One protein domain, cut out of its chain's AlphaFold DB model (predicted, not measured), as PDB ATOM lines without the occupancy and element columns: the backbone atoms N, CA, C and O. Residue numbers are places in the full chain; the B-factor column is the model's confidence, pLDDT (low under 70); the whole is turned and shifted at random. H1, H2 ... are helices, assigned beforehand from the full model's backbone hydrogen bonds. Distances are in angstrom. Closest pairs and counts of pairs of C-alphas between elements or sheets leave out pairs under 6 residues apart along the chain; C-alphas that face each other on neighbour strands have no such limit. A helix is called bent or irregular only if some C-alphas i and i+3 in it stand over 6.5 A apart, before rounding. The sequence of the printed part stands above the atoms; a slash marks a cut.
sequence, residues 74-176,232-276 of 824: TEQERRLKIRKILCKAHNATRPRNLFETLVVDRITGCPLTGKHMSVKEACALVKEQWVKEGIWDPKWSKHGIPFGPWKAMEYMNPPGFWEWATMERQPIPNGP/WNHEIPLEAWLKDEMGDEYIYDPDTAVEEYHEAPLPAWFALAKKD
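This is residues 74 to 176 and 232 to 276 of the 824 residues of an uncharacterized protein of Aspergillus versicolor CBS 583.65 (UniProt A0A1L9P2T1). Two pairs of helices meet at a corner: the longest helix, H1, has H5 beside it, and H2, which follows H1 almost at a right angle to make an L, has H3 folded back on it in a V. Round this loose frame lie three short helices that touch no helix, H4, H6 and H7, and the long stretch of residues 143 to 176 with no named element, of which residues 160 to 166 stick out freely. The printed part has 148 residues with seven named helices, H1 to H7 in order along the chain, and no named strand; its class is all helix. The whole is loose, with a radius of gyration of the C-alphas of 18.5 A and spans of 53 by 45 by 31 A.

H1, residues 74 to 92, begins with C-alpha 74 at (-2.539, -39.432, 9.463) and is 27.1 A from first to last C-alpha. H2, residues 95 to 107, is 18.5 A long and ends with C-alpha 107 at (-10.545, -14.745, 39.389). H3, residues 119 to 132, is 19.8 A long, and H4 is residues 138 to 142. H5, residues 238 to 249, is 15.5 A long and irregular: C-alphas 245 and 248 are 9.4 A apart. H6 is residues 254 to 259. H7, residues 268 to 275, ends with C-alpha 275 at (3.010, -23.789, 50.698).

H1 and H5 touch, with C-alphas 79 and 249 the closest at 6.8 A, and run opposite ways at a shallow tilt of 34 degrees, only just short of steep. H1 and H6 are close but not clearly touching, with C-alphas 84 and 256 the closest at 7.7 A. H1 and H2 are close but not clearly touching and about perpendicular at 82 degrees; the closest C-alphas, those of Ala 92 and Leu 98, are 5.9 A apart. H2 and H3 touch, with C-alphas 103 and 122 the closest at 5.2 A, and run opposite ways at a steep tilt of 53 degrees. H3 and H4 are apart, and so are H2 and H7. Every O i to N i+4 pair is within hydrogen-bond range in H1, H2, H3 and H7; the counts are 6 of 8 in H5, 0 of 1 in H4 and 0 of 2 in H6, where 2 of 2 and 2 of 3 O i to N i+3 pairs are within range.

The two farthest C-alphas, those of Thr 166 and Asp 276, are 53.7 A apart. Residues 177 to 231 are not printed, and C-alphas 176 and 232 are 6.3 A apart across this cut. The link from H2 to H3, 11 residues, is long. The mean pLDDT of the printed part is 78.7; it is under 70 at residues 110 to 113, 151 to 171, 173 and 257 to 276.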
ATOM      1  N   THR A  74      -2.166 -40.835   9.204       95.00
ATOM      2  CA  THR A  74      -2.539 -39.432   9.463       95.00
ATOM      3  C   THR A  74      -3.962 -39.282  10.018       95.00
ATOM      4  O   THR A  74      -4.212 -38.443  10.883       95.00
ATOM      5  N   GLU A  75      -4.909 -40.094   9.546       94.81
ATOM      6  CA  GLU A  75      -6.296 -40.110  10.031       94.81
ATOM      7  C   GLU A  75      -6.392 -40.804  11.399       94.81
ATOM      8  O   GLU A  75      -7.117 -40.337  12.278       94.81
ATOM      9  N   GLN A  76      -5.589 -41.847  11.637       93.94
ATOM     10  CA  GLN A  76      -5.444 -42.449  12.965       93.94
ATOM     11  C   GLN A  76      -4.881 -41.442  13.980       93.94
ATOM     12  O   GLN A  76      -5.450 -41.276  15.059       93.94
ATOM     13  N   GLU A  77      -3.825 -40.704  13.627       95.00
ATOM     14  CA  GLU A  77      -3.259 -39.652  14.478       95.00
ATOM     15  C   GLU A  77      -4.277 -38.532  14.764       95.00
ATOM     16  O   GLU A  77      -4.395 -38.058  15.898       95.00
ATOM     17  N   ARG A  78      -5.064 -38.128  13.757       95.50
ATOM     18  CA  ARG A  78      -6.137 -37.132  13.899       95.50
ATOM     19  C   ARG A  78      -7.226 -37.595  14.867       95.50
ATOM     20  O   ARG A  78      -7.587 -36.844  15.773       95.50
ATOM     21  N   ARG A  79      -7.716 -38.826  14.724       95.31
ATOM     22  CA  ARG A  79      -8.739 -39.408  15.608       95.31
ATOM     23  C   ARG A  79      -8.227 -39.613  17.035       95.31
ATOM     24  O   ARG A  79      -8.955 -39.318  17.977       95.31
ATOM     25  N   LEU A  80      -6.961 -40.001  17.220       95.19
ATOM     26  CA  LEU A  80      -6.321 -40.045  18.543       95.19
ATOM     27  C   LEU A  80      -6.222 -38.649  19.185       95.19
ATOM     28  O   LEU A  80      -6.484 -38.500  20.379       95.19
ATOM     29  N   LYS A  81      -5.919 -37.599  18.409       95.00
ATOM     30  CA  LYS A  81      -5.963 -36.205  18.890       95.00
ATOM     31  C   LYS A  81      -7.378 -35.789  19.308       95.00
ATOM     32  O   LYS A  81      -7.530 -35.193  20.374       95.00
ATOM     33  N   ILE A  82      -8.404 -36.141  18.527       95.12
ATOM     34  CA  ILE A  82      -9.818 -35.900  18.869       95.12
ATOM     35  C   ILE A  82     -10.188 -36.630  20.168       95.12
ATOM     36  O   ILE A  82     -10.673 -35.987  21.099       95.12
ATOM     37  N   ARG A  83      -9.870 -37.928  20.289       94.75
ATOM     38  CA  ARG A  83     -10.086 -38.727  21.507       94.75
ATOM     39  C   ARG A  83      -9.450 -38.069  22.735       94.75
ATOM     40  O   ARG A  83     -10.139 -37.859  23.725       94.75
ATOM     41  N   LYS A  84      -8.187 -37.630  22.655       94.88
ATOM     42  CA  LYS A  84      -7.498 -36.942  23.768       94.88
ATOM     43  C   LYS A  84      -8.121 -35.589  24.143       94.88
ATOM     44  O   LYS A  84      -8.066 -35.201  25.309       94.88
ATOM     45  N   ILE A  85      -8.720 -34.861  23.195       93.62
ATOM     46  CA  ILE A  85      -9.495 -33.639  23.486       93.62
ATOM     47  C   ILE A  85     -10.815 -33.998  24.181       93.62
ATOM     48  O   ILE A  85     -11.192 -33.341  25.153       93.62
ATOM     49  N   LEU A  86     -11.492 -35.052  23.724       93.31
ATOM     50  CA  LEU A  86     -12.745 -35.524  24.306       93.31
ATOM     51  C   LEU A  86     -12.545 -36.076  25.729       93.31
ATOM     52  O   LEU A  86     -13.259 -35.632  26.620       93.31
ATOM     53  N   CYS A  87     -11.532 -36.907  26.001       93.12
ATOM     54  CA  CYS A  87     -11.167 -37.333  27.365       93.12
ATOM     55  C   CYS A  87     -10.984 -36.136  28.315       93.12
ATOM     56  O   CYS A  87     -11.525 -36.093  29.421       93.12
ATOM     57  N   LYS A  88     -10.279 -35.086  27.867       91.06
ATOM     58  CA  LYS A  88     -10.134 -33.845  28.647       91.06
ATOM     59  C   LYS A  88     -11.476 -33.151  28.891       91.06
ATOM     60  O   LYS A  88     -11.704 -32.683  30.003       91.06
ATOM     61  N   ALA A  89     -12.363 -33.108  27.898       89.06
ATOM     62  CA  ALA A  89     -13.699 -32.529  28.036       89.06
ATOM     63  C   ALA A  89     -14.614 -33.344  28.974       89.06
ATOM     64  O   ALA A  89     -15.316 -32.745  29.786       89.06
ATOM     65  N   HIS A  90     -14.565 -34.680  28.925       91.25
ATOM     66  CA  HIS A  90     -15.253 -35.584  29.862       91.25
ATOM     67  C   HIS A  90     -14.803 -35.307  31.294       91.25
ATOM     68  O   HIS A  90     -15.613 -34.941  32.150       91.25
ATOM     69  N   ASN A  91     -13.488 -35.346  31.521       88.44
ATOM     70  CA  ASN A  91     -12.898 -35.100  32.829       88.44
ATOM     71  C   ASN A  91     -13.136 -33.685  33.348       88.44
ATOM     72  O   ASN A  91     -13.316 -33.527  34.553       88.44
ATOM     73  N   ALA A  92     -13.180 -32.667  32.486       86.88
ATOM     74  CA  ALA A  92     -13.500 -31.297  32.887       86.88
ATOM     75  C   ALA A  92     -14.870 -31.190  33.584       86.88
ATOM     76  O   ALA A  92     -15.050 -30.331  34.441       86.88
ATOM     77  N   THR A  93     -15.811 -32.097  33.291       86.81
ATOM     78  CA  THR A  93     -17.122 -32.118  33.962       86.81
ATOM     79  C   THR A  93     -17.116 -32.749  35.359       86.81
ATOM     80  O   THR A  93     -18.118 -32.623  36.061       86.81
ATOM     81  N   ARG A  94     -16.030 -33.423  35.784       87.94
ATOM     82  CA  ARG A  94     -15.916 -33.996  37.142       87.94
ATOM     83  C   ARG A  94     -15.991 -32.873  38.197       87.94
ATOM     84  O   ARG A  94     -15.440 -31.798  37.948       87.94
ATOM     85  N   PRO A  95     -16.551 -33.121  39.402       87.00
ATOM     86  CA  PRO A  95     -16.756 -32.092  40.431       87.00
ATOM     87  C   PRO A  95     -15.515 -31.246  40.726       87.00
ATOM     88  O   PRO A  95     -15.582 -30.021  40.759       87.00
ATOM     89  N   ARG A  96     -14.354 -31.887  40.901       89.25
ATOM     90  CA  ARG A  96     -13.100 -31.184  41.188       89.25
ATOM     91  C   ARG A  96     -12.697 -30.224  40.070       89.25
ATOM     92  O   ARG A  96     -12.435 -29.054  40.336       89.25
ATOM     93  N   ASN A  97     -12.699 -30.705  38.832       89.56
ATOM     94  CA  ASN A  97     -12.250 -29.930  37.680       89.56
ATOM     95  C   ASN A  97     -13.221 -28.782  37.380       89.56
ATOM     96  O   ASN A  97     -12.772 -27.664  37.151       89.56
ATOM     97  N   LEU A  98     -14.535 -29.013  37.494       87.56
ATOM     98  CA  LEU A  98     -15.531 -27.953  37.344       87.56
ATOM     99  C   LEU A  98     -15.402 -26.879  38.433       87.56
ATOM    100  O   LEU A  98     -15.489 -25.693  38.128       87.56
ATOM    101  N   PHE A  99     -15.164 -27.266  39.691       90.94
ATOM    102  CA  PHE A  99     -14.925 -26.311  40.777       90.94
ATOM    103  C   PHE A  99     -13.681 -25.461  40.512       90.94
ATOM    104  O   PHE A  99     -13.738 -24.238  40.620       90.94
ATOM    105  N   GLU A 100     -12.570 -26.096  40.127       90.62
ATOM    106  CA  GLU A 100     -11.325 -25.410  39.773       90.62
ATOM    107  C   GLU A 100     -11.534 -24.446  38.584       90.62
ATOM    108  O   GLU A 100     -11.087 -23.300  38.652       90.62
ATOM    109  N   THR A 101     -12.279 -24.845  37.543       88.75
ATOM    110  CA  THR A 101     -12.650 -23.973  36.412       88.75
ATOM    111  C   THR A 101     -13.512 -22.788  36.852       88.75
ATOM    112  O   THR A 101     -13.176 -21.651  36.530       88.75
ATOM    113  N   LEU A 102     -14.572 -23.013  37.636       87.25
ATOM    114  CA  LEU A 102     -15.439 -21.937  38.129       87.25
ATOM    115  C   LEU A 102     -14.683 -20.953  39.030       87.25
ATOM    116  O   LEU A 102     -14.927 -19.751  38.963       87.25
ATOM    117  N   VAL A 103     -13.748 -21.430  39.856       90.88
ATOM    118  CA  VAL A 103     -12.874 -20.564  40.661       90.88
ATOM    119  C   VAL A 103     -11.995 -19.697  39.760       90.88
ATOM    120  O   VAL A 103     -11.925 -18.485  39.970       90.88
ATOM    121  N   VAL A 104     -11.379 -20.278  38.726       89.62
ATOM    122  CA  VAL A 104     -10.569 -19.535  37.748       89.62
ATOM    123  C   VAL A 104     -11.403 -18.483  37.016       89.62
ATOM    124  O   VAL A 104     -10.975 -17.333  36.974       89.62
ATOM    125  N   ASP A 105     -12.607 -18.817  36.546       85.25
ATOM    126  CA  ASP A 105     -13.533 -17.876  35.890       85.25
ATOM    127  C   ASP A 105     -13.933 -16.692  36.793       85.25
ATOM    128  O   ASP A 105     -14.173 -15.585  36.310       85.25
ATOM    129  N   ARG A 106     -14.014 -16.885  38.117       87.06
ATOM    130  CA  ARG A 106     -14.273 -15.785  39.068       87.06
ATOM    131  C   ARG A 106     -13.029 -14.911  39.298       87.06
ATOM    132  O   ARG A 106     -13.177 -13.708  39.504       87.06
ATOM    133  N   ILE A 107     -11.819 -15.476  39.228       89.38
ATOM    134  CA  ILE A 107     -10.545 -14.745  39.389       89.38
ATOM    135  C   ILE A 107     -10.209 -13.919  38.138       89.38
ATOM    136  O   ILE A 107      -9.884 -12.733  38.233       89.38
ATOM    137  N   THR A 108     -10.318 -14.518  36.948       85.69
ATOM    138  CA  THR A 108      -9.996 -13.876  35.657       85.69
ATOM    139  C   THR A 108     -10.963 -12.752  35.276       85.69
ATOM    140  O   THR A 108     -10.696 -12.014  34.330       85.69
ATOM    141  N   GLY A 109     -12.023 -12.567  36.065       76.06
ATOM    142  CA  GLY A 109     -13.091 -11.606  35.845       76.06
ATOM    143  C   GLY A 109     -14.292 -12.338  35.272       76.06
ATOM    144  O   GLY A 109     -14.330 -12.634  34.080       76.06
ATOM    145  N   CYS A 110     -15.282 -12.619  36.125       59.00
ATOM    146  CA  CYS A 110     -16.462 -13.368  35.708       59.00
ATOM    147  C   CYS A 110     -17.117 -12.681  34.495       59.00
ATOM    148  O   CYS A 110     -17.447 -11.494  34.611       59.00
ATOM    149  N   PRO A 111     -17.375 -13.389  33.373       55.03
ATOM    150  CA  PRO A 111     -17.937 -12.786  32.159       55.03
ATOM    151  C   PRO A 111     -19.252 -12.027  32.382       55.03
ATOM    152  O   PRO A 111     -19.597 -11.142  31.607       55.03
ATOM    153  N   LEU A 112     -19.977 -12.373  33.452       48.84
ATOM    154  CA  LEU A 112     -21.260 -11.786  33.832       48.84
ATOM    155  C   LEU A 112     -21.146 -10.563  34.759       48.84
ATOM    156  O   LEU A 112     -22.133  -9.855  34.918       48.84
ATOM    157  N   THR A 113     -20.000 -10.317  35.410       59.91
ATOM    158  CA  THR A 113     -19.866  -9.228  36.407       59.91
ATOM    159  C   THR A 113     -18.653  -8.321  36.214       59.91
ATOM    160  O   THR A 113     -18.615  -7.243  36.804       59.91
ATOM    161  N   GLY A 114     -17.642  -8.738  35.442       72.56
ATOM    162  CA  GLY A 114     -16.427  -7.959  35.164       72.56
ATOM    163  C   GLY A 114     -15.539  -7.647  36.380       72.56
ATOM    164  O   GLY A 114     -14.519  -6.977  36.232       72.56
ATOM    165  N   LYS A 115     -15.900  -8.114  37.582       79.94
ATOM    166  CA  LYS A 115     -15.113  -7.933  38.807       79.94
ATOM    167  C   LYS A 115     -14.122  -9.085  38.952       79.94
ATOM    168  O   LYS A 115     -14.524 -10.247  38.954       79.94
ATOM    169  N   HIS A 116     -12.845  -8.748  39.110       82.81
ATOM    170  CA  HIS A 116     -11.835  -9.685  39.592       82.81
ATOM    171  C   HIS A 116     -12.060  -9.957  41.082       82.81
ATOM    172  O   HIS A 116     -12.346  -9.030  41.841       82.81
ATOM    173  N   MET A 117     -11.913 -11.214  41.485       91.94
ATOM    174  CA  MET A 117     -11.992 -11.658  42.879       91.94
ATOM    175  C   MET A 117     -10.665 -12.300  43.287       91.94
ATOM    176  O   MET A 117      -9.987 -12.894  42.444       91.94
ATOM    177  N   SER A 118     -10.295 -12.228  44.568       92.56
ATOM    178  CA  SER A 118      -9.168 -13.025  45.066       92.56
ATOM    179  C   SER A 118      -9.484 -14.522  44.966       92.56
ATOM    180  O   SER A 118     -10.647 -14.936  44.977       92.56
ATOM    181  N   VAL A 119      -8.443 -15.361  44.929       88.69
ATOM    182  CA  VAL A 119      -8.594 -16.828  44.889       88.69
ATOM    183  C   VAL A 119      -9.454 -17.332  46.053       88.69
ATOM    184  O   VAL A 119     -10.290 -18.218  45.888       88.69
ATOM    185  N   LYS A 120      -9.283 -16.733  47.237       89.38
ATOM    186  CA  LYS A 120      -9.999 -17.107  48.458       89.38
ATOM    187  C   LYS A 120     -11.480 -16.733  48.396       89.38
ATOM    188  O   LYS A 120     -12.316 -17.560  48.754       89.38
ATOM    189  N   GLU A 121     -11.810 -15.533  47.918       90.69
ATOM    190  CA  GLU A 121     -13.201 -15.096  47.731       90.69
ATOM    191  C   GLU A 121     -13.893 -15.896  46.622       90.69
ATOM    192  O   GLU A 121     -15.038 -16.304  46.794       90.69
ATOM    193  N   ALA A 122     -13.197 -16.178  45.516       89.75
ATOM    194  CA  ALA A 122     -13.695 -17.023  44.434       89.75
ATOM    195  C   ALA A 122     -14.024 -18.441  44.936       89.75
ATOM    196  O   ALA A 122     -15.146 -18.911  44.750       89.75
ATOM    197  N   CYS A 123     -13.091 -19.096  45.640       91.12
ATOM    198  CA  CYS A 123     -13.316 -20.395  46.285       91.12
ATOM    199  C   CYS A 123     -14.487 -20.361  47.275       91.12
ATOM    200  O   CYS A 123     -15.306 -21.278  47.278       91.12
ATOM    201  N   ALA A 124     -14.574 -19.324  48.115       89.81
ATOM    202  CA  ALA A 124     -15.653 -19.177  49.088       89.81
ATOM    203  C   ALA A 124     -17.021 -19.013  48.408       89.81
ATOM    204  O   ALA A 124     -17.958 -19.710  48.782       89.81
ATOM    205  N   LEU A 125     -17.117 -18.169  47.375       89.62
ATOM    206  CA  LEU A 125     -18.354 -17.918  46.633       89.62
ATOM    207  C   LEU A 125     -18.804 -19.150  45.840       89.62
ATOM    208  O   LEU A 125     -19.971 -19.520  45.925       89.62
ATOM    209  N   VAL A 126     -17.902 -19.825  45.114       90.19
ATOM    210  CA  VAL A 126     -18.244 -21.065  44.387       90.19
ATOM    211  C   VAL A 126     -18.666 -22.160  45.373       90.19
ATOM    212  O   VAL A 126     -19.656 -22.847  45.135       90.19
ATOM    213  N   LYS A 127     -17.990 -22.282  46.525       91.19
ATOM    214  CA  LYS A 127     -18.395 -23.209  47.589       91.19
ATOM    215  C   LYS A 127     -19.768 -22.862  48.165       91.19
ATOM    216  O   LYS A 127     -20.590 -23.757  48.316       91.19
ATOM    217  N   GLU A 128     -20.028 -21.602  48.500       89.12
ATOM    218  CA  GLU A 128     -21.315 -21.154  49.047       89.12
ATOM    219  C   GLU A 128     -22.453 -21.384  48.045       89.12
ATOM    220  O   GLU A 128     -23.507 -21.898  48.417       89.12
ATOM    221  N   GLN A 129     -22.210 -21.079  46.768       85.75
ATOM    222  CA  GLN A 129     -23.114 -21.381  45.663       85.75
ATOM    223  C   GLN A 129     -23.409 -22.891  45.602       85.75
ATOM    224  O   GLN A 129     -24.570 -23.287  45.643       85.75
ATOM    225  N   TRP A 130     -22.383 -23.747  45.627       88.38
ATOM    226  CA  TRP A 130     -22.551 -25.206  45.617       88.38
ATOM    227  C   TRP A 130     -23.217 -25.756  46.888       88.38
ATOM    228  O   TRP A 130     -23.906 -26.774  46.827       88.38
ATOM    229  N   VAL A 131     -23.048 -25.112  48.046       86.50
ATOM    230  CA  VAL A 131     -23.774 -25.454  49.280       86.50
ATOM    231  C   VAL A 131     -25.256 -25.106  49.139       86.50
ATOM    232  O   VAL A 131     -26.091 -25.967  49.408       86.50
ATOM    233  N   LYS A 132     -25.586 -23.895  48.668       81.81
ATOM    234  CA  LYS A 132     -26.968 -23.438  48.420       81.81
ATOM    235  C   LYS A 132     -27.685 -24.291  47.382       81.81
ATOM    236  O   LYS A 132     -28.843 -24.641  47.563       81.81
ATOM    237  N   GLU A 133     -26.978 -24.667  46.325       77.44
ATOM    238  CA  GLU A 133     -27.479 -25.573  45.298       77.44
ATOM    239  C   GLU A 133     -27.634 -27.013  45.825       77.44
ATOM    240  O   GLU A 133     -28.340 -27.806  45.209       77.44
ATOM    241  N   GLY A 134     -27.006 -27.384  46.948       80.38
ATOM    242  CA  GLY A 134     -27.024 -28.741  47.516       80.38
ATOM    243  C   GLY A 134     -25.967 -29.690  46.936       80.38
ATOM    244  O   GLY A 134     -25.841 -30.821  47.411       80.38
ATOM    245  N   ILE A 135     -25.177 -29.209  45.967       81.56
ATOM    246  CA  ILE A 135     -24.050 -29.893  45.317       81.56
ATOM    247  C   ILE A 135     -22.982 -30.306  46.332       81.56
ATOM    248  O   ILE A 135     -22.454 -31.414  46.265       81.56
ATOM    249  N   TRP A 136     -22.643 -29.397  47.249       85.31
ATOM    250  CA  TRP A 136     -21.496 -29.556  48.131       85.31
ATOM    251  C   TRP A 136     -21.698 -30.704  49.126       85.31
ATOM    252  O   TRP A 136     -22.655 -30.716  49.915       85.31
ATOM    253  N   ASP A 137     -20.768 -31.655  49.123       81.94
ATOM    254  CA  ASP A 137     -20.657 -32.666  50.167       81.94
ATOM    255  C   ASP A 137     -19.947 -32.068  51.403       81.94
ATOM    256  O   ASP A 137     -18.820 -31.576  51.292       81.94
ATOM    257  N   PRO A 138     -20.547 -32.114  52.609       82.12
ATOM    258  CA  PRO A 138     -19.873 -31.734  53.849       82.12
ATOM    259  C   PRO A 138     -18.483 -32.372  54.050       82.12
ATOM    260  O   PRO A 138     -17.606 -31.729  54.632       82.12
ATOM    261  N   LYS A 139     -18.225 -33.580  53.527       83.31
ATOM    262  CA  LYS A 139     -16.909 -34.251  53.548       83.31
ATOM    263  C   LYS A 139     -15.822 -33.434  52.842       83.31
ATOM    264  O   LYS A 139     -14.687 -33.373  53.326       83.31
ATOM    265  N   TRP A 140     -16.165 -32.734  51.759       84.56
ATOM    266  CA  TRP A 140     -15.255 -31.846  51.027       84.56
ATOM    267  C   TRP A 140     -14.802 -30.649  51.870       84.56
ATOM    268  O   TRP A 140     -13.683 -30.162  51.709       84.56
ATOM    269  N   SER A 141     -15.607 -30.204  52.847       81.12
ATOM    270  CA  SER A 141     -15.211 -29.112  53.753       81.12
ATOM    271  C   SER A 141     -13.958 -29.429  54.571       81.12
ATOM    272  O   SER A 141     -13.242 -28.493  54.908       81.12
ATOM    273  N   LYS A 142     -13.653 -30.709  54.838       76.12
ATOM    274  CA  LYS A 142     -12.408 -31.120  55.518       76.12
ATOM    275  C   LYS A 142     -11.153 -30.894  54.663       76.12
ATOM    276  O   LYS A 142     -10.072 -30.711  55.209       76.12
ATOM    277  N   HIS A 143     -11.299 -30.920  53.339       72.69
ATOM    278  CA  HIS A 143     -10.193 -30.879  52.377       72.69
ATOM    279  C   HIS A 143     -10.072 -29.519  51.672       72.69
ATOM    280  O   HIS A 143      -9.042 -29.225  51.068       72.69
ATOM    281  N   GLY A 144     -11.121 -28.691  51.736       75.50
ATOM    282  CA  GLY A 144     -11.203 -27.384  51.077       75.50
ATOM    283  C   GLY A 144     -11.517 -27.444  49.577       75.50
ATOM    284  O   GLY A 144     -11.884 -26.423  49.007       75.50
ATOM    285  N   ILE A 145     -11.431 -28.628  48.964       78.81
ATOM    286  CA  ILE A 145     -11.687 -28.897  47.543       78.81
ATOM    287  C   ILE A 145     -12.708 -30.041  47.443       78.81
ATOM    288  O   ILE A 145     -12.620 -30.982  48.242       78.81
ATOM    289  N   PRO A 146     -13.641 -30.017  46.474       82.12
ATOM    290  CA  PRO A 146     -14.385 -31.212  46.089       82.12
ATOM    291  C   PRO A 146     -13.450 -32.352  45.667       82.12
ATOM    292  O   PRO A 146     -12.550 -32.160  44.850       82.12
ATOM    293  N   PHE A 147     -13.676 -33.547  46.216       77.62
ATOM    294  CA  PHE A 147     -12.929 -34.766  45.891       77.62
ATOM    295  C   PHE A 147     -13.889 -35.951  45.713       77.62
ATOM    296  O   PHE A 147     -14.914 -36.027  46.386       77.62
ATOM    297  N   GLY A 148     -13.558 -36.887  44.822       73.19
ATOM    298  CA  GLY A 148     -14.446 -38.005  44.491       73.19
ATOM    299  C   GLY A 148     -15.621 -37.622  43.568       73.19
ATOM    300  O   GLY A 148     -15.547 -36.604  42.870       73.19
ATOM    301  N   PRO A 149     -16.672 -38.461  43.497       72.19
ATOM    302  CA  PRO A 149     -17.846 -38.235  42.650       72.19
ATOM    303  C   PRO A 149     -18.753 -37.124  43.195       72.19
ATOM    304  O   PRO A 149     -18.580 -36.670  44.325       72.19
ATOM    305  N   TRP A 150     -19.765 -36.700  42.428       72.12
ATOM    306  CA  TRP A 150     -20.818 -35.849  42.989       72.12
ATOM    307  C   TRP A 150     -21.498 -36.540  44.169       72.12
ATOM    308  O   TRP A 150     -21.773 -37.739  44.129       72.12
ATOM    309  N   LYS A 151     -21.922 -35.730  45.142       65.56
ATOM    310  CA  LYS A 151     -22.791 -36.111  46.264       65.56
ATOM    311  C   LYS A 151     -24.031 -36.928  45.856       65.56
ATOM    312  O   LYS A 151     -24.567 -37.675  46.663       65.56
ATOM    313  N   ALA A 152     -24.482 -36.806  44.603       57.91
ATOM    314  CA  ALA A 152     -25.521 -37.643  44.000       57.91
ATOM    315  C   ALA A 152     -25.246 -39.156  44.125       57.91
ATOM    316  O   ALA A 152     -26.178 -39.913  44.374       57.91
ATOM    317  N   MET A 153     -23.986 -39.585  43.974       53.81
ATOM    318  CA  MET A 153     -23.625 -41.006  43.945       53.81
ATOM    319  C   MET A 153     -23.662 -41.685  45.316       53.81
ATOM    320  O   MET A 153     -23.938 -42.877  45.376       53.81
ATOM    321  N   GLU A 154     -23.412 -40.980  46.425       57.22
ATOM    322  CA  GLU A 154     -23.402 -41.639  47.746       57.22
ATOM    323  C   GLU A 154     -24.797 -42.114  48.187       57.22
ATOM    324  O   GLU A 154     -24.914 -43.104  48.907       57.22
ATOM    325  N   TYR A 155     -25.860 -41.469  47.696       55.53
ATOM    326  CA  TYR A 155     -27.241 -41.926  47.885       55.53
ATOM    327  C   TYR A 155     -27.610 -43.130  46.995       55.53
ATOM    328  O   TYR A 155     -28.708 -43.661  47.128       55.53
ATOM    329  N   MET A 156     -26.706 -43.583  46.114       51.72
ATOM    330  CA  MET A 156     -26.842 -44.816  45.326       51.72
ATOM    331  C   MET A 156     -26.110 -46.021  45.938       51.72
ATOM    332  O   MET A 156     -25.892 -47.006  45.237       51.72
ATOM    333  N   ASN A 157     -25.782 -46.008  47.237       51.56
ATOM    334  CA  ASN A 157     -25.674 -47.283  47.955       51.56
ATOM    335  C   ASN A 157     -27.036 -47.978  47.819       51.56
ATOM    336  O   ASN A 157     -28.013 -47.446  48.352       51.56
ATOM    337  N   PRO A 158     -27.146 -49.093  47.073       48.16
ATOM    338  CA  PRO A 158     -28.447 -49.636  46.740       48.16
ATOM    339  C   PRO A 158     -29.144 -50.085  48.032       48.16
ATOM    340  O   PRO A 158     -28.614 -50.980  48.700       48.16
ATOM    341  N   PRO A 159     -30.343 -49.558  48.371       54.19
ATOM    342  CA  PRO A 159     -31.286 -50.352  49.153       54.19
ATOM    343  C   PRO A 159     -31.448 -51.708  48.450       54.19
ATOM    344  O   PRO A 159     -31.211 -51.802  47.238       54.19
ATOM    345  N   GLY A 160     -31.743 -52.775  49.195       65.56
ATOM    346  CA  GLY A 160     -31.597 -54.142  48.678       65.56
ATOM    347  C   GLY A 160     -32.336 -54.315  47.346       65.56
ATOM    348  O   GLY A 160     -33.383 -53.708  47.163       65.56
ATOM    349  N   PHE A 161     -31.814 -55.132  46.420       59.19
ATOM    350  CA  PHE A 161     -32.282 -55.272  45.018       59.19
ATOM    351  C   PHE A 161     -33.818 -55.263  44.811       59.19
ATOM    352  O   PHE A 161     -34.308 -54.805  43.782       59.19
ATOM    353  N   TRP A 162     -34.577 -55.732  45.801       60.84
ATOM    354  CA  TRP A 162     -36.039 -55.779  45.833       60.84
ATOM    355  C   TRP A 162     -36.740 -54.432  46.125       60.84
ATOM    356  O   TRP A 162     -37.835 -54.210  45.620       60.84
ATOM    357  N   GLU A 163     -36.128 -53.511  46.877       59.00
ATOM    358  CA  GLU A 163     -36.679 -52.171  47.179       59.00
ATOM    359  C   GLU A 163     -36.647 -51.231  45.960       59.00
ATOM    360  O   GLU A 163     -37.446 -50.301  45.859       59.00
ATOM    361  N   TRP A 164     -35.781 -51.504  44.978       56.12
ATOM    362  CA  TRP A 164     -35.683 -50.733  43.729       56.12
ATOM    363  C   TRP A 164     -36.907 -50.886  42.816       56.12
ATOM    364  O   TRP A 164     -37.141 -50.036  41.959       56.12
ATOM    365  N   ALA A 165     -37.673 -51.968  42.973       58.25
ATOM    366  CA  ALA A 165     -38.878 -52.219  42.186       58.25
ATOM    367  C   ALA A 165     -40.119 -51.492  42.738       58.25
ATOM    368  O   ALA A 165     -41.113 -51.363  42.024       58.25
ATOM    369  N   THR A 166     -40.077 -51.038  43.997       61.06
ATOM    370  CA  THR A 166     -41.215 -50.430  44.709       61.06
ATOM    371  C   THR A 166     -40.974 -48.984  45.127       61.06
ATOM    372  O   THR A 166     -41.944 -48.241  45.277       61.06
ATOM    373  N   MET A 167     -39.718 -48.541  45.254       53.53
ATOM    374  CA  MET A 167     -39.406 -47.115  45.272       53.53
ATOM    375  C   MET A 167     -39.686 -46.507  43.894       53.53
ATOM    376  O   MET A 167     -38.848 -46.539  42.992       53.53
ATOM    377  N   GLU A 168     -40.872 -45.910  43.770       61.06
ATOM    378  CA  GLU A 168     -41.179 -44.864  42.794       61.06
ATOM    379  C   GLU A 168     -39.964 -43.926  42.720       61.06
ATOM    380  O   GLU A 168     -39.586 -43.344  43.739       61.06
ATOM    381  N   ARG A 169     -39.268 -43.909  41.567       63.06
ATOM    382  CA  ARG A 169     -37.879 -43.425  41.468       63.06
ATOM    383  C   ARG A 169     -37.775 -41.989  41.970       63.06
ATOM    384  O   ARG A 169     -38.045 -41.050  41.224       63.06
ATOM    385  N   GLN A 170     -37.362 -41.840  43.230       62.44
ATOM    386  CA  GLN A 170     -37.236 -40.544  43.878       62.44
ATOM    387  C   GLN A 170     -36.305 -39.681  43.017       62.44
ATOM    388  O   GLN A 170     -35.183 -40.117  42.730       62.44
ATOM    389  N   PRO A 171     -36.760 -38.502  42.557       65.50
ATOM    390  CA  PRO A 171     -35.975 -37.656  41.671       65.50
ATOM    391  C   PRO A 171     -34.619 -37.370  42.307       65.50
ATOM    392  O   PRO A 171     -34.562 -36.776  43.383       65.50
ATOM    393  N   ILE A 172     -33.528 -37.802  41.661       70.12
ATOM    394  CA  ILE A 172     -32.169 -37.629  42.186       70.12
ATOM    395  C   ILE A 172     -31.942 -36.117  42.335       70.12
ATOM    396  O   ILE A 172     -31.776 -35.446  41.309       70.12
ATOM    397  N   PRO A 173     -31.882 -35.543  43.557       68.50
ATOM    398  CA  PRO A 173     -31.979 -34.084  43.737       68.50
ATOM    399  C   PRO A 173     -30.810 -33.310  43.109       68.50
ATOM    400  O   PRO A 173     -30.847 -32.094  42.944       68.50
ATOM    401  N   ASN A 174     -29.750 -34.041  42.765       76.12
ATOM    402  CA  ASN A 174     -28.488 -33.562  42.226       76.12
ATOM    403  C   ASN A 174     -28.274 -33.929  40.744       76.12
ATOM    404  O   ASN A 174     -27.211 -33.620  40.201       76.12
ATOM    405  N   GLY A 175     -29.242 -34.588  40.096       85.06
ATOM    406  CA  GLY A 175     -29.156 -34.946  38.680       85.06
ATOM    407  C   GLY A 175     -29.197 -33.713  37.759       85.06
ATOM    408  O   GLY A 175     -29.765 -32.683  38.146       85.06
ATOM    409  N   PRO A 176     -28.645 -33.796  36.530       87.44
ATOM    410  CA  PRO A 176     -28.644 -32.712  35.547       87.44
ATOM    411  C   PRO A 176     -30.003 -32.028  35.358       87.44
ATOM    412  O   PRO A 176     -30.056 -30.805  35.269       87.44
ATOM    413  N   TRP A 232     -24.680 -36.771  34.008       86.81
ATOM    414  CA  TRP A 232     -23.552 -35.891  33.689       86.81
ATOM    415  C   TRP A 232     -22.531 -36.620  32.796       86.81
ATOM    416  O   TRP A 232     -22.420 -37.842  32.856       86.81
ATOM    417  N   ASN A 233     -21.741 -35.893  31.995       88.50
ATOM    418  CA  ASN A 233     -20.809 -36.520  31.039       88.50
ATOM    419  C   ASN A 233     -19.861 -37.531  31.712       88.50
ATOM    420  O   ASN A 233     -19.756 -38.659  31.245       88.50
ATOM    421  N   HIS A 234     -19.259 -37.178  32.852       85.81
ATOM    422  CA  HIS A 234     -18.392 -38.076  33.632       85.81
ATOM    423  C   HIS A 234     -19.115 -39.178  34.431       85.81
ATOM    424  O   HIS A 234     -18.445 -40.037  34.999       85.81
ATOM    425  N   GLU A 235     -20.449 -39.170  34.508       86.75
ATOM    426  CA  GLU A 235     -21.237 -40.293  35.048       86.75
ATOM    427  C   GLU A 235     -21.521 -41.355  33.976       86.75
ATOM    428  O   GLU A 235     -21.859 -42.497  34.294       86.75
ATOM    429  N   ILE A 236     -21.380 -40.993  32.700       90.19
ATOM    430  CA  ILE A 236     -21.355 -41.946  31.595       90.19
ATOM    431  C   ILE A 236     -19.934 -42.533  31.546       90.19
ATOM    432  O   ILE A 236     -18.968 -41.761  31.508       90.19
ATOM    433  N   PRO A 237     -19.764 -43.873  31.540       93.25
ATOM    434  CA  PRO A 237     -18.449 -44.493  31.419       93.25
ATOM    435  C   PRO A 237     -17.691 -43.921  30.221       93.25
ATOM    436  O   PRO A 237     -18.262 -43.831  29.135       93.25
ATOM    437  N   LEU A 238     -16.423 -43.547  30.418       92.25
ATOM    438  CA  LEU A 238     -15.628 -42.801  29.434       92.25
ATOM    439  C   LEU A 238     -15.738 -43.391  28.022       92.25
ATOM    440  O   LEU A 238     -16.090 -42.679  27.093       92.25
ATOM    441  N   GLU A 239     -15.519 -44.698  27.865       94.56
ATOM    442  CA  GLU A 239     -15.584 -45.359  26.554       94.56
ATOM    443  C   GLU A 239     -16.989 -45.362  25.938       94.56
ATOM    444  O   GLU A 239     -17.122 -45.331  24.718       94.56
ATOM    445  N   ALA A 240     -18.050 -45.392  26.748       94.38
ATOM    446  CA  ALA A 240     -19.419 -45.284  26.247       94.38
ATOM    447  C   ALA A 240     -19.713 -43.857  25.760       94.38
ATOM    448  O   ALA A 240     -20.305 -43.683  24.697       94.38
ATOM    449  N   TRP A 241     -19.238 -42.843  26.490       94.88
ATOM    450  CA  TRP A 241     -19.356 -41.443  26.081       94.88
ATOM    451  C   TRP A 241     -18.479 -41.117  24.861       94.88
ATOM    452  O   TRP A 241     -18.946 -40.446  23.951       94.88
ATOM    453  N   LEU A 242     -17.252 -41.644  24.773       95.19
ATOM    454  CA  LEU A 242     -16.374 -41.476  23.607       95.19
ATOM    455  C   LEU A 242     -16.932 -42.146  22.346       95.19
ATOM    456  O   LEU A 242     -16.802 -41.583  21.261       95.19
ATOM    457  N   LYS A 243     -17.551 -43.331  22.473       95.44
ATOM    458  CA  LYS A 243     -18.238 -44.008  21.358       95.44
ATOM    459  C   LYS A 243     -19.390 -43.178  20.817       95.44
ATOM    460  O   LYS A 243     -19.529 -43.075  19.604       95.44
ATOM    461  N   ASP A 244     -20.186 -42.581  21.700       94.69
ATOM    462  CA  ASP A 244     -21.220 -41.639  21.286       94.69
ATOM    463  C   ASP A 244     -20.580 -40.413  20.620       94.69
ATOM    464  O   ASP A 244     -20.844 -40.133  19.452       94.69
ATOM    465  N   GLU A 245     -19.672 -39.722  21.318       94.56
ATOM    466  CA  GLU A 245     -19.117 -38.444  20.867       94.56
ATOM    467  C   GLU A 245     -18.402 -38.521  19.514       94.56
ATOM    468  O   GLU A 245     -18.593 -37.631  18.684       94.56
ATOM    469  N   MET A 246     -17.628 -39.585  19.275       95.31
ATOM    470  CA  MET A 246     -16.900 -39.807  18.021       95.31
ATOM    471  C   MET A 246     -17.720 -40.541  16.946       95.31
ATOM    472  O   MET A 246     -17.339 -40.500  15.776       95.31
ATOM    473  N   GLY A 247     -18.811 -41.227  17.305       95.62
ATOM    474  CA  GLY A 247     -19.594 -42.054  16.381       95.62
ATOM    475  C   GLY A 247     -18.728 -43.061  15.611       95.62
ATOM    476  O   GLY A 247     -17.850 -43.712  16.179       95.62
ATOM    477  N   ASP A 248     -18.923 -43.137  14.291       94.31
ATOM    478  CA  ASP A 248     -18.143 -43.993  13.378       94.31
ATOM    479  C   ASP A 248     -16.635 -43.648  13.327       94.31
ATOM    480  O   ASP A 248     -15.828 -44.424  12.801       94.31
ATOM    481  N   GLU A 249     -16.218 -42.491  13.857       94.25
ATOM    482  CA  GLU A 249     -14.801 -42.127  13.957       94.25
ATOM    483  C   GLU A 249     -14.094 -42.719  15.187       94.25
ATOM    484  O   GLU A 249     -12.867 -42.623  15.287       94.25
ATOM    485  N   TYR A 250     -14.837 -43.347  16.107       95.88
ATOM    486  CA  TYR A 250     -14.312 -43.882  17.362       95.88
ATOM    487  C   TYR A 250     -13.126 -44.839  17.156       95.88
ATOM    488  O   TYR A 250     -13.188 -45.813  16.406       95.88
ATOM    489  N   ILE A 251     -12.052 -44.586  17.908       94.88
ATOM    490  CA  ILE A 251     -10.916 -45.495  18.070       94.88
ATOM    491  C   ILE A 251     -10.861 -45.917  19.535       94.88
ATOM    492  O   ILE A 251     -10.908 -45.072  20.434       94.88
ATOM    493  N   TYR A 252     -10.710 -47.218  19.770       93.19
ATOM    494  CA  TYR A 252     -10.300 -47.726  21.072       93.19
ATOM    495  C   TYR A 252      -8.782 -47.589  21.218       93.19
ATOM    496  O   TYR A 252      -8.033 -48.123  20.401       93.19
ATOM    497  N   ASP A 253      -8.351 -46.867  22.247       89.88
ATOM    498  CA  ASP A 253      -6.946 -46.710  22.616       89.88
ATOM    499  C   ASP A 253      -6.789 -47.163  24.077       89.88
ATOM    500  O   ASP A 253      -7.262 -46.447  24.973       89.88
ATOM    501  N   PRO A 254      -6.191 -48.348  24.322       84.94
ATOM    502  CA  PRO A 254      -6.046 -48.899  25.664       84.94
ATOM    503  C   PRO A 254      -5.080 -48.081  26.529       84.94
ATOM    504  O   PRO A 254      -5.272 -48.033  27.741       84.94
ATOM    505  N   ASP A 255      -4.101 -47.390  25.935       82.31
ATOM    506  CA  ASP A 255      -3.093 -46.634  26.687       82.31
ATOM    507  C   ASP A 255      -3.723 -45.389  27.330       82.31
ATOM    508  O   ASP A 255      -3.501 -45.099  28.509       82.31
ATOM    509  N   THR A 256      -4.605 -44.701  26.591       72.38
ATOM    510  CA  THR A 256      -5.374 -43.560  27.121       72.38
ATOM    511  C   THR A 256      -6.252 -43.967  28.319       72.38
ATOM    512  O   THR A 256      -6.402 -43.184  29.251       72.38
ATOM    513  N   ALA A 257      -6.788 -45.195  28.354       63.25
ATOM    514  CA  ALA A 257      -7.649 -45.646  29.454       63.25
ATOM    515  C   ALA A 257      -6.908 -45.821  30.800       63.25
ATOM    516  O   ALA A 257      -7.547 -45.796  31.855       63.25
ATOM    517  N   VAL A 258      -5.577 -45.984  30.780       58.47
ATOM    518  CA  VAL A 258      -4.754 -46.217  31.982       58.47
ATOM    519  C   VAL A 258      -4.246 -44.908  32.600       58.47
ATOM    520  O   VAL A 258      -4.248 -44.776  33.824       58.47
ATOM    521  N   GLU A 259      -3.881 -43.902  31.793       56.31
ATOM    522  CA  GLU A 259      -3.450 -42.588  32.317       56.31
ATOM    523  C   GLU A 259      -4.571 -41.851  33.089       56.31
ATOM    524  O   GLU A 259      -4.297 -41.000  33.935       56.31
ATOM    525  N   GLU A 260      -5.841 -42.175  32.826       54.88
ATOM    526  CA  GLU A 260      -6.998 -41.320  33.138       54.88
ATOM    527  C   GLU A 260      -7.628 -41.517  34.539       54.88
ATOM    528  O   GLU A 260      -8.515 -40.757  34.956       54.88
ATOM    529  N   TYR A 261      -7.157 -42.516  35.294       51.34
ATOM    530  CA  TYR A 261      -7.551 -42.752  36.694       51.34
ATOM    531  C   TYR A 261      -6.559 -42.213  37.726       51.34
ATOM    532  O   TYR A 261      -6.926 -42.053  38.893       51.34
ATOM    533  N   HIS A 262      -5.331 -41.882  37.325       52.59
ATOM    534  CA  HIS A 262      -4.399 -41.206  38.216       52.59
ATOM    535  C   HIS A 262      -4.853 -39.758  38.416       52.59
ATOM    536  O   HIS A 262      -4.961 -38.989  37.461       52.59
ATOM    537  N   GLU A 263      -5.160 -39.391  39.666       55.19
ATOM    538  CA  GLU A 263      -5.612 -38.041  39.999       55.19
ATOM    539  C   GLU A 263      -4.645 -36.999  39.433       55.19
ATOM    540  O   GLU A 263      -3.461 -36.989  39.779       55.19
ATOM    541  N   ALA A 264      -5.160 -36.092  38.595       56.03
ATOM    542  CA  ALA A 264      -4.362 -34.990  38.086       56.03
ATOM    543  C   ALA A 264      -3.718 -34.248  39.275       56.03
ATOM    544  O   ALA A 264      -4.437 -33.887  40.228       56.03
ATOM    545  N   PRO A 265      -2.384 -34.038  39.262       58.69
ATOM    546  CA  PRO A 265      -1.687 -33.412  40.375       58.69
ATOM    547  C   PRO A 265      -2.328 -32.059  40.687       58.69
ATOM    548  O   PRO A 265      -2.749 -31.344  39.777       58.69
ATOM    549  N   LEU A 266      -2.441 -31.737  41.981       56.56
ATOM    550  CA  LEU A 266      -3.078 -30.500  42.451       56.56
ATOM    551  C   LEU A 266      -2.574 -29.295  41.636       56.56
ATOM    552  O   LEU A 266      -1.355 -29.172  41.473       56.56
ATOM    553  N   PRO A 267      -3.465 -28.403  41.152       63.25
ATOM    554  CA  PRO A 267      -3.061 -27.256  40.348       63.25
ATOM    555  C   PRO A 267      -1.920 -26.483  41.002       63.25
ATOM    556  O   PRO A 267      -1.900 -26.311  42.222       63.25
ATOM    557  N   ALA A 268      -0.988 -25.969  40.196       62.69
ATOM    558  CA  ALA A 268       0.203 -25.290  40.711       62.69
ATOM    559  C   ALA A 268      -0.142 -24.143  41.683       62.69
ATOM    560  O   ALA A 268       0.525 -23.985  42.704       62.69
ATOM    561  N   TRP A 269      -1.228 -23.404  41.424       65.69
ATOM    562  CA  TRP A 269      -1.735 -22.358  42.321       65.69
ATOM    563  C   TRP A 269      -2.225 -22.908  43.671       65.69
ATOM    564  O   TRP A 269      -2.052 -22.252  44.694       65.69
ATOM    565  N   PHE A 270      -2.770 -24.128  43.709       64.25
ATOM    566  CA  PHE A 270      -3.195 -24.793  44.941       64.25
ATOM    567  C   PHE A 270      -1.996 -25.329  45.734       64.25
ATOM    568  O   PHE A 270      -1.953 -25.225  46.961       64.25
ATOM    569  N   ALA A 271      -0.989 -25.866  45.039       66.62
ATOM    570  CA  ALA A 271       0.282 -26.247  45.651       66.62
ATOM    571  C   ALA A 271       1.015 -25.025  46.245       66.62
ATOM    572  O   ALA A 271       1.549 -25.114  47.349       66.62
ATOM    573  N   LEU A 272       0.976 -23.876  45.559       60.47
ATOM    574  CA  LEU A 272       1.457 -22.582  46.060       60.47
ATOM    575  C   LEU A 272       0.664 -22.114  47.290       60.47
ATOM    576  O   LEU A 272       1.268 -21.852  48.326       60.47
ATOM    577  N   ALA A 273      -0.672 -22.103  47.224       58.16
ATOM    578  CA  ALA A 273      -1.534 -21.684  48.334       58.16
ATOM    579  C   ALA A 273      -1.383 -22.561  49.594       58.16
ATOM    580  O   ALA A 273      -1.483 -22.053  50.710       58.16
ATOM    581  N   LYS A 274      -1.094 -23.863  49.441       60.59
ATOM    582  CA  LYS A 274      -0.726 -24.746  50.565       60.59
ATOM    583  C   LYS A 274       0.668 -24.466  51.132       60.59
ATOM    584  O   LYS A 274       0.901 -24.773  52.298       60.59
ATOM    585  N   LYS A 275       1.602 -23.969  50.316       69.38
ATOM    586  CA  LYS A 275       3.010 -23.789  50.698       69.38
ATOM    587  C   LYS A 275       3.264 -22.457  51.404       69.38
ATOM    588  O   LYS A 275       4.076 -22.426  52.321       69.38
ATOM    589  N   ASP A 276       2.571 -21.395  50.999       59.59
ATOM    590  CA  ASP A 276       2.602 -20.093  51.671       59.59
ATOM    591  C   ASP A 276       1.291 -19.313  51.418       59.59
ATOM    592  O   ASP A 276       1.150 -18.655  50.382       59.59
TER     593      ASP A 276